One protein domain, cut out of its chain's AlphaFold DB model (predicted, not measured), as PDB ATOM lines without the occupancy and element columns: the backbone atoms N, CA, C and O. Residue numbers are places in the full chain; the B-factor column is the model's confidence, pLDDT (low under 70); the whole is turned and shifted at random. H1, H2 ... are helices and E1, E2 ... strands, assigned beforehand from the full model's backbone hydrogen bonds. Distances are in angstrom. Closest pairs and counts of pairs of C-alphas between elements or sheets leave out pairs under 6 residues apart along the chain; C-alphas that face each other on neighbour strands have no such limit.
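What this domain is: This is residues 19 to 89 of the 95 residues of an uncharacterized protein of Sphingomonas sp. Leaf33 (UniProt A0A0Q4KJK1). Look for two hairpins packed together: the long helix H2 runs through the middle, the two-stranded hairpin E1 and E2 packs on one side of it, and H3 folds back beside H2. H1 lies at one end, and the longest axis runs from there to the turn between E1 and E2. You will find 71 printed residues, with three named helices and two named strands in the order H1, E1, E2, H2, H3; the sheet is E1 - E2, antiparallel, and the class is mixed, helices and strands. The whole is compact, with a radius of gyration of the C-alphas of 12.2 A, yet elongated, spanning 40 by 23 by 14 A.

How they stand to each other: Begin with E1, residues 32 to 38, and E2, residues 41 to 48, an antiparallel hairpin at 151 degrees; look there for N 36 and O 43, and N 43 and O 36, each pair 2.8 A apart and within hydrogen-bond range. Next find H2, residues 53 to 69, whose closest C-alphas to E2 are those of Cys 60 and Cys 44, 6.0 A apart. H3, residues 73 to 88, touches H2 and forms a helical hairpin with it, opposite ways at a shallow tilt of 31 degrees; their closest C-alphas, of Cys 66 and Cys 79, are 5.6 A apart. H3 is apart from E1 and E2. H1, residues 19 to 29, only just touches H3, with 3 pairs of C-alphas within 8 A and residue 88 alone of H3; the closest are those of Val 21 and Leu 88, 6.2 A. In H1 and H2 every O i to N i+4 pair is within hydrogen-bond range, in H3 11 of 12.

Where its parts are: Find C-alpha 19 at (164.724, 174.234, 149.753), where H1 begins its 15.2 A. E1 is 18.7 A long and E2 21.6 A. H2 starts at C-alpha 53, (181.606, 164.910, 148.434), and runs 24.7 A; H3 runs 22.9 A to C-alpha 88 at (169.118, 165.283, 155.924).

The domain as a whole: The C-alphas farthest apart are those of Asp 19 and Arg 39, 41.6 A. The printed part has no cut, and its four links are tight. Mean pLDDT of the printed part is 81.0; look for values under 70 at residues 19 to 21 and 24 to 25.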
ATOM      1  N   ASP A  19     164.025 174.383 151.026       60.62
ATOM      2  CA  ASP A  19     164.724 174.234 149.753       60.62
ATOM      3  C   ASP A  19     166.044 173.459 149.899       60.62
ATOM      4  O   ASP A  19     166.304 172.537 149.121       60.62
ATOM      5  N   ASP A  20     166.841 173.736 150.934       56.62
ATOM      6  CA  ASP A  20     168.115 173.043 151.165       56.62
ATOM      7  C   ASP A  20     167.903 171.578 151.569       56.62
ATOM      8  O   ASP A  20     168.614 170.679 151.099       56.62
ATOM      9  N   VAL A  21     166.884 171.307 152.391       64.50
ATOM     10  CA  VAL A  21     166.493 169.940 152.769       64.50
ATOM     11  C   VAL A  21     166.024 169.159 151.536       64.50
ATOM     12  O   VAL A  21     166.447 168.019 151.329       64.50
ATOM     13  N   VAL A  22     165.216 169.775 150.664       72.44
ATOM     14  CA  VAL A  22     164.733 169.158 149.415       72.44
ATOM     15  C   VAL A  22     165.885 168.883 148.445       72.44
ATOM     16  O   VAL A  22     165.955 167.791 147.870       72.44
ATOM     17  N   VAL A  23     166.826 169.818 148.280       72.12
ATOM     18  CA  VAL A  23     168.021 169.623 147.440       72.12
ATOM     19  C   VAL A  23     168.873 168.473 147.971       72.12
ATOM     20  O   VAL A  23     169.296 167.615 147.193       72.12
ATOM     21  N   THR A  24     169.086 168.404 149.286       63.84
ATOM     22  CA  THR A  24     169.890 167.344 149.912       63.84
ATOM     23  C   THR A  24     169.207 165.978 149.788       63.84
ATOM     24  O   THR A  24     169.854 164.994 149.421       63.84
ATOM     25  N   ALA A  25     167.884 165.908 149.965       68.62
ATOM     26  CA  ALA A  25     167.110 164.691 149.729       68.62
ATOM     27  C   ALA A  25     167.188 164.235 148.259       68.62
ATOM     28  O   ALA A  25     167.371 163.049 147.978       68.62
ATOM     29  N   ARG A  26     167.117 165.173 147.305       71.88
ATOM     30  CA  ARG A  26     167.238 164.885 145.866       71.88
ATOM     31  C   ARG A  26     168.632 164.383 145.491       71.88
ATOM     32  O   ARG A  26     168.757 163.453 144.696       71.88
ATOM     33  N   LYS A  27     169.677 164.973 146.074       72.94
ATOM     34  CA  LYS A  27     171.072 164.528 145.948       72.94
ATOM     35  C   LYS A  27     171.239 163.092 146.453       72.94
ATOM     36  O   LYS A  27     171.804 162.260 145.747       72.94
ATOM     37  N   LEU A  28     170.675 162.781 147.620       73.06
ATOM     38  CA  LEU A  28     170.714 161.441 148.197       73.06
ATOM     39  C   LEU A  28     169.938 160.406 147.363       73.06
ATOM     40  O   LEU A  28     170.417 159.293 147.180       73.06
ATOM     41  N   ALA A  29     168.779 160.769 146.809       73.50
ATOM     42  CA  ALA A  29     167.996 159.881 145.943       73.50
ATOM     43  C   ALA A  29     168.745 159.464 144.660       73.50
ATOM     44  O   ALA A  29     168.468 158.412 144.090       73.50
ATOM     45  N   ASN A  30     169.712 160.271 144.215       76.75
ATOM     46  CA  ASN A  30     170.558 159.974 143.058       76.75
ATOM     47  C   ASN A  30     171.805 159.140 143.401       76.75
ATOM     48  O   ASN A  30     172.552 158.766 142.491       76.75
ATOM     49  N   LEU A  31     172.045 158.864 144.683       74.00
ATOM     50  CA  LEU A  31     173.216 158.144 145.164       74.00
ATOM     51  C   LEU A  31     173.029 156.629 144.995       74.00
ATOM     52  O   LEU A  31     172.085 156.045 145.519       74.00
ATOM     53  N   ASP A  32     173.966 155.977 144.305       76.31
ATOM     54  CA  ASP A  32     173.988 154.514 144.158       76.31
ATOM     55  C   ASP A  32     175.281 153.958 144.775       76.31
ATOM     56  O   ASP A  32     176.382 154.130 144.230       76.31
ATOM     57  N   ILE A  33     175.145 153.336 145.952       77.06
ATOM     58  CA  ILE A  33     176.246 152.828 146.780       77.06
ATOM     59  C   ILE A  33     176.391 151.321 146.589       77.06
ATOM     60  O   ILE A  33     175.452 150.548 146.764       77.06
ATOM     61  N   VAL A  34     177.623 150.885 146.338       79.44
ATOM     62  CA  VAL A  34     177.999 149.472 146.337       79.44
ATOM     63  C   VAL A  34     179.040 149.223 147.415       79.44
ATOM     64  O   VAL A  34     180.150 149.757 147.368       79.44
ATOM     65  N   LEU A  35     178.708 148.341 148.354       79.38
ATOM     66  CA  LEU A  35     179.657 147.818 149.329       79.38
ATOM     67  C   LEU A  35     180.400 146.627 148.713       79.38
ATOM     68  O   LEU A  35     179.794 145.695 148.187       79.38
ATOM     69  N   LYS A  36     181.732 146.658 148.744       78.75
ATOM     70  CA  LYS A  36     182.598 145.566 148.284       78.75
ATOM     71  C   LYS A  36     183.590 145.208 149.378       78.75
ATOM     72  O   LYS A  36     184.079 146.083 150.078       78.75
ATOM     73  N   ARG A  37     183.972 143.937 149.487       81.56
ATOM     74  CA  ARG A  37     185.147 143.558 150.288       81.56
ATOM     75  C   ARG A  37     186.417 143.674 149.448       81.56
ATOM     76  O   ARG A  37     186.496 143.143 148.341       81.56
ATOM     77  N   ARG A  38     187.435 144.350 149.978       79.38
ATOM     78  CA  ARG A  38     188.793 144.421 149.421       79.38
ATOM     79  C   ARG A  38     189.781 144.054 150.520       79.38
ATOM     80  O   ARG A  38     189.862 144.752 151.522       79.38
ATOM     81  N   ARG A  39     190.537 142.966 150.322       81.88
ATOM     82  CA  ARG A  39     191.543 142.476 151.288       81.88
ATOM     83  C   ARG A  39     190.980 142.347 152.715       81.88
ATOM     84  O   ARG A  39     191.571 142.832 153.669       81.88
ATOM     85  N   GLY A  40     189.781 141.776 152.840       76.38
ATOM     86  CA  GLY A  40     189.101 141.601 154.129       76.38
ATOM     87  C   GLY A  40     188.420 142.852 154.701       76.38
ATOM     88  O   GLY A  40     187.635 142.718 155.628       76.38
ATOM     89  N   ARG A  41     188.636 144.047 154.134       76.69
ATOM     90  CA  ARG A  41     187.994 145.293 154.589       76.69
ATOM     91  C   ARG A  41     186.773 145.622 153.738       76.69
ATOM     92  O   ARG A  41     186.804 145.439 152.517       76.69
ATOM     93  N   LEU A  42     185.708 146.111 154.370       79.56
ATOM     94  CA  LEU A  42     184.557 146.646 153.655       79.56
ATOM     95  C   LEU A  42     184.939 148.012 153.079       79.56
ATOM     96  O   LEU A  42     185.409 148.893 153.791       79.56
ATOM     97  N   VAL A  43     184.789 148.161 151.771       81.25
ATOM     98  CA  VAL A  43     185.003 149.413 151.056       81.25
ATOM     99  C   VAL A  43     183.730 149.778 150.327       81.25
ATOM    100  O   VAL A  43     183.055 148.932 149.743       81.25
ATOM    101  N   CYS A  44     183.413 151.057 150.340       83.19
ATOM    102  CA  CYS A  44     182.258 151.591 149.656       83.19
ATOM    103  C   CYS A  44     182.713 152.258 148.349       83.19
ATOM    104  O   CYS A  44     183.785 152.860 148.256       83.19
ATOM    105  N   ARG A  45     181.936 152.036 147.290       80.38
ATOM    106  CA  ARG A  45     182.146 152.568 145.943       80.38
ATOM    107  C   ARG A  45     180.837 153.190 145.485       80.38
ATOM    108  O   ARG A  45     179.794 152.555 145.604       80.38
ATOM    109  N   TYR A  46     180.914 154.364 144.880       79.50
ATOM    110  CA  TYR A  46     179.764 154.998 144.246       79.50
ATOM    111  C   TYR A  46     179.703 154.582 142.779       79.50
ATOM    112  O   TYR A  46     180.704 154.665 142.065       79.50
ATOM    113  N   LYS A  47     178.536 154.123 142.325       77.19
ATOM    114  CA  LYS A  47     178.233 154.027 140.888       77.19
ATOM    115  C   LYS A  47     177.824 155.386 140.329       77.19
ATOM    116  O   LYS A  47     178.130 155.696 139.182       77.19
ATOM    117  N   ARG A  48     177.154 156.190 141.155       78.81
ATOM    118  CA  ARG A  48     176.737 157.559 140.867       78.81
ATOM    119  C   ARG A  48     176.907 158.394 142.134       78.81
ATOM    120  O   ARG A  48     176.438 157.975 143.188       78.81
ATOM    121  N   SER A  49     177.625 159.512 142.018       79.38
ATOM    122  CA  SER A  49     177.822 160.501 143.088       79.38
ATOM    123  C   SER A  49     176.612 161.430 143.171       79.38
ATOM    124  O   SER A  49     175.967 161.694 142.153       79.38
ATOM    125  N   SER A  50     176.329 161.949 144.364       80.19
ATOM    126  CA  SER A  50     175.302 162.974 144.557       80.19
ATOM    127  C   SER A  50     175.731 164.375 144.086       80.19
ATOM    128  O   SER A  50     174.909 165.291 144.043       80.19
ATOM    129  N   GLY A  51     177.009 164.553 143.730       82.31
ATOM    130  CA  GLY A  51     177.617 165.855 143.438       82.31
ATOM    131  C   GLY A  51     178.093 166.607 144.685       82.31
ATOM    132  O   GLY A  51     178.616 167.710 144.562       82.31
ATOM    133  N   ASP A  52     177.936 166.021 145.874       82.38
ATOM    134  CA  ASP A  52     178.404 166.561 147.149       82.38
ATOM    135  C   ASP A  52     179.310 165.537 147.845       82.38
ATOM    136  O   ASP A  52     178.865 164.488 148.309       82.38
ATOM    137  N   ALA A  53     180.609 165.837 147.904       84.12
ATOM    138  CA  ALA A  53     181.606 164.910 148.434       84.12
ATOM    139  C   ALA A  53     181.427 164.630 149.938       84.12
ATOM    140  O   ALA A  53     181.744 163.528 150.400       84.12
ATOM    141  N   ALA A  54     180.923 165.602 150.705       84.62
ATOM    142  CA  ALA A  54     180.691 165.435 152.134       84.62
ATOM    143  C   ALA A  54     179.480 164.527 152.375       84.62
ATOM    144  O   ALA A  54     179.568 163.582 153.164       84.62
ATOM    145  N   LEU A  55     178.388 164.755 151.636       84.06
ATOM    146  CA  LEU A  55     177.198 163.905 151.676       84.06
ATOM    147  C   LEU A  55     177.516 162.475 151.226       84.06
ATOM    148  O   LEU A  55     177.141 161.518 151.905       84.06
ATOM    149  N   ASP A  56     178.264 162.322 150.131       85.06
ATOM    150  CA  ASP A  56     178.697 161.020 149.627       85.06
ATOM    151  C   ASP A  56     179.497 160.266 150.699       85.06
ATOM    152  O   ASP A  56     179.225 159.092 150.980       85.06
ATOM    153  N   THR A  57     180.474 160.928 151.327       87.94
ATOM    154  CA  THR A  57     181.331 160.333 152.369       87.94
ATOM    155  C   THR A  57     180.518 159.909 153.592       87.94
ATOM    156  O   THR A  57     180.706 158.805 154.119       87.94
ATOM    157  N   ALA A  58     179.582 160.751 154.029       87.88
ATOM    158  CA  ALA A  58     178.719 160.459 155.165       87.88
ATOM    159  C   ALA A  58     177.788 159.268 154.877       87.88
ATOM    160  O   ALA A  58     177.755 158.307 155.647       87.88
ATOM    161  N   ALA A  59     177.111 159.262 153.725       88.06
ATOM    162  CA  ALA A  59     176.214 158.180 153.313       88.06
ATOM    163  C   ALA A  59     176.936 156.825 153.185       88.06
ATOM    164  O   ALA A  59     176.416 155.763 153.545       88.06
ATOM    165  N   CYS A  60     178.175 156.867 152.713       88.81
ATOM    166  CA  CYS A  60     179.059 155.717 152.594       88.81
ATOM    167  C   CYS A  60     179.485 155.163 153.959       88.81
ATOM    168  O   CYS A  60     179.446 153.950 154.177       88.81
ATOM    169  N   SER A  61     179.807 156.050 154.900       89.94
ATOM    170  CA  SER A  61     180.147 155.683 156.278       89.94
ATOM    171  C   SER A  61     178.956 155.048 157.001       89.94
ATOM    172  O   SER A  61     179.106 153.992 157.615       89.94
ATOM    173  N   VAL A  62     177.755 155.623 156.847       91.19
ATOM    174  CA  VAL A  62     176.496 155.047 157.356       91.19
ATOM    175  C   VAL A  62     176.278 153.643 156.796       91.19
ATOM    176  O   VAL A  62     176.009 152.709 157.547       91.19
ATOM    177  N   SER A  63     176.450 153.468 155.486       88.25
ATOM    178  CA  SER A  63     176.233 152.177 154.825       88.25
ATOM    179  C   SER A  63     177.188 151.090 155.331       88.25
ATOM    180  O   SER A  63     176.765 149.953 155.544       88.25
ATOM    181  N   ILE A  64     178.461 151.431 155.563       89.44
ATOM    182  CA  ILE A  64     179.451 150.513 156.148       89.44
ATOM    183  C   ILE A  64     179.059 150.143 157.583       89.44
ATOM    184  O   ILE A  64     178.966 148.958 157.898       89.44
ATOM    185  N   ALA A  65     178.761 151.137 158.424       91.00
ATOM    186  CA  ALA A  65     178.401 150.912 159.821       91.00
ATOM    187  C   ALA A  65     177.119 150.070 159.968       91.00
ATOM    188  O   ALA A  65     177.034 149.207 160.842       91.00
ATOM    189  N   CYS A  66     176.130 150.284 159.097       88.94
ATOM    190  CA  CYS A  66     174.910 149.486 159.071       88.94
ATOM    191  C   CYS A  66     175.164 148.048 158.612       88.94
ATOM    192  O   CYS A  66     174.606 147.121 159.192       88.94
ATOM    193  N   HIS A  67     176.033 147.838 157.620       88.75
ATOM    194  CA  HIS A  67     176.406 146.494 157.175       88.75
ATOM    195  C   HIS A  67     177.108 145.690 158.277       88.75
ATOM    196  O   HIS A  67     176.916 144.482 158.366       88.75
ATOM    197  N   GLU A  68     177.932 146.324 159.108       87.44
ATOM    198  CA  GLU A  68     178.622 145.639 160.210       87.44
ATOM    199  C   GLU A  68     177.675 145.186 161.330       87.44
ATOM    200  O   GLU A  68     177.967 144.208 162.012       87.44
ATOM    201  N   LYS A  69     176.542 145.875 161.508       86.75
ATOM    202  CA  LYS A  69     175.585 145.624 162.599       86.75
ATOM    203  C   LYS A  69     174.360 144.813 162.180       86.75
ATOM    204  O   LYS A  69     173.674 144.269 163.040       86.75
ATOM    205  N   ALA A  70     174.041 144.776 160.890       86.88
ATOM    206  CA  ALA A  70     172.818 144.155 160.407       86.88
ATOM    207  C   ALA A  70     172.873 142.623 160.507       86.88
ATOM    208  O   ALA A  70     173.762 141.984 159.945       86.88
ATOM    209  N   ALA A  71     171.875 142.033 161.167       86.81
ATOM    210  CA  ALA A  71     171.683 140.584 161.217       86.81
ATOM    211  C   ALA A  71     170.922 140.054 159.989       86.81
ATOM    212  O   ALA A  71     171.010 138.873 159.654       86.81
ATOM    213  N   SER A  72     170.188 140.927 159.295       86.56
ATOM    214  CA  SER A  72     169.407 140.596 158.106       86.56
ATOM    215  C   SER A  72     169.403 141.730 157.077       86.56
ATOM    216  O   SER A  72     169.752 142.877 157.361       86.56
ATOM    217  N   VAL A  73     168.953 141.423 155.856       80.06
ATOM    218  CA  VAL A  73     168.758 142.429 154.796       80.06
ATOM    219  C   VAL A  73     167.706 143.471 155.200       80.06
ATOM    220  O   VAL A  73     167.835 144.643 154.843       80.06
ATOM    221  N   ALA A  74     166.686 143.069 155.964       79.56
ATOM    222  CA  ALA A  74     165.667 143.984 156.469       79.56
ATOM    223  C   ALA A  74     166.264 144.978 157.478       79.56
ATOM    224  O   ALA A  74     166.054 146.183 157.334       79.56
ATOM    225  N   ASP A  75     167.085 144.494 158.414       82.62
ATOM    226  CA  ASP A  75     167.772 145.342 159.398       82.62
ATOM    227  C   ASP A  75     168.749 146.301 158.720       82.62
ATOM    228  O   ASP A  75     168.821 147.481 159.064       82.62
ATOM    229  N   LEU A  76     169.465 145.813 157.701       84.88
ATOM    230  CA  LEU A  76     170.362 146.634 156.897       84.88
ATOM    231  C   LEU A  76     169.603 147.780 156.228       84.88
ATOM    232  O   LEU A  76     170.014 148.936 156.325       84.88
ATOM    233  N   LYS A  77     168.475 147.470 155.578       83.69
ATOM    234  CA  LYS A  77     167.631 148.473 154.923       83.69
ATOM    235  C   LYS A  77     167.102 149.494 155.930       83.69
ATOM    236  O   LYS A  77     167.149 150.692 155.646       83.69
ATOM    237  N   ALA A  78     166.624 149.044 157.088       87.31
ATOM    238  CA  ALA A  78     166.104 149.922 158.134       87.31
ATOM    239  C   ALA A  78     167.195 150.854 158.687       87.31
ATOM    240  O   ALA A  78     166.991 152.066 158.755       87.31
ATOM    241  N   CYS A  79     168.375 150.309 158.990       90.06
ATOM    242  CA  CYS A  79     169.516 151.081 159.475       90.06
ATOM    243  C   CYS A  79     169.972 152.127 158.454       90.06
ATOM    244  O   CYS A  79     170.119 153.296 158.806       90.06
ATOM    245  N   ILE A  80     170.141 151.740 157.182       86.69
ATOM    246  CA  ILE A  80     170.539 152.674 156.120       86.69
ATOM    247  C   ILE A  80     169.491 153.777 155.974       86.69
ATOM    248  O   ILE A  80     169.842 154.950 155.957       86.69
ATOM    249  N   THR A  81     168.203 153.428 155.927       87.38
ATOM    250  CA  THR A  81     167.121 154.417 155.784       87.38
ATOM    251  C   THR A  81     167.127 155.423 156.936       87.38
ATOM    252  O   THR A  81     167.057 156.629 156.699       87.38
ATOM    253  N   SER A  82     167.269 154.946 158.175       88.44
ATOM    254  CA  SER A  82     167.334 155.806 159.359       88.44
ATOM    255  C   SER A  82     168.581 156.694 159.345       88.44
ATOM    256  O   SER A  82     168.472 157.910 159.488       88.44
ATOM    257  N   GLY A  83     169.756 156.110 159.103       88.19
ATOM    258  CA  GLY A  83     171.020 156.839 159.107       88.19
ATOM    259  C   GLY A  83     171.107 157.879 157.994       88.19
ATOM    260  O   GLY A  83     171.570 158.986 158.234       88.19
ATOM    261  N   LEU A  84     170.614 157.563 156.795       85.69
ATOM    262  CA  LEU A  84     170.573 158.517 155.692       85.69
ATOM    263  C   LEU A  84     169.569 159.647 155.942       85.69
ATOM    264  O   LEU A  84     169.882 160.797 155.659       85.69
ATOM    265  N   THR A  85     168.402 159.346 156.521       86.00
ATOM    266  CA  THR A  85     167.445 160.383 156.945       86.00
ATOM    267  C   THR A  85     168.080 161.337 157.959       86.00
ATOM    268  O   THR A  85     167.893 162.546 157.862       86.00
ATOM    269  N   ALA A  86     168.897 160.824 158.884       86.81
ATOM    270  CA  ALA A  86     169.609 161.655 159.854       86.81
ATOM    271  C   ALA A  86     170.645 162.598 159.211       86.81
ATOM    272  O   ALA A  86     170.935 163.644 159.780       86.81
ATOM    273  N   LEU A  87     171.168 162.278 158.019       82.75
ATOM    274  CA  LEU A  87     172.051 163.186 157.269       82.75
ATOM    275  C   LEU A  87     171.302 164.368 156.643       82.75
ATOM    276  O   LEU A  87     171.927 165.367 156.303       82.75
ATOM    277  N   LEU A  88     169.987 164.235 156.459       76.75
ATOM    278  CA  LEU A  88     169.118 165.283 155.924       76.75
ATOM    279  C   LEU A  88     168.552 166.184 157.025       76.75
ATOM    280  O   LEU A  88     167.999 167.241 156.723       76.75
ATOM    281  N   ALA A  89     168.657 165.764 158.288       72.38
ATOM    282  CA  ALA A  89     168.257 166.593 159.407       72.38
ATOM    283  C   ALA A  89     169.227 167.783 159.520       72.38
ATOM    284  O   ALA A  89     170.445 167.588 159.431       72.38
TER     285      ALA A  89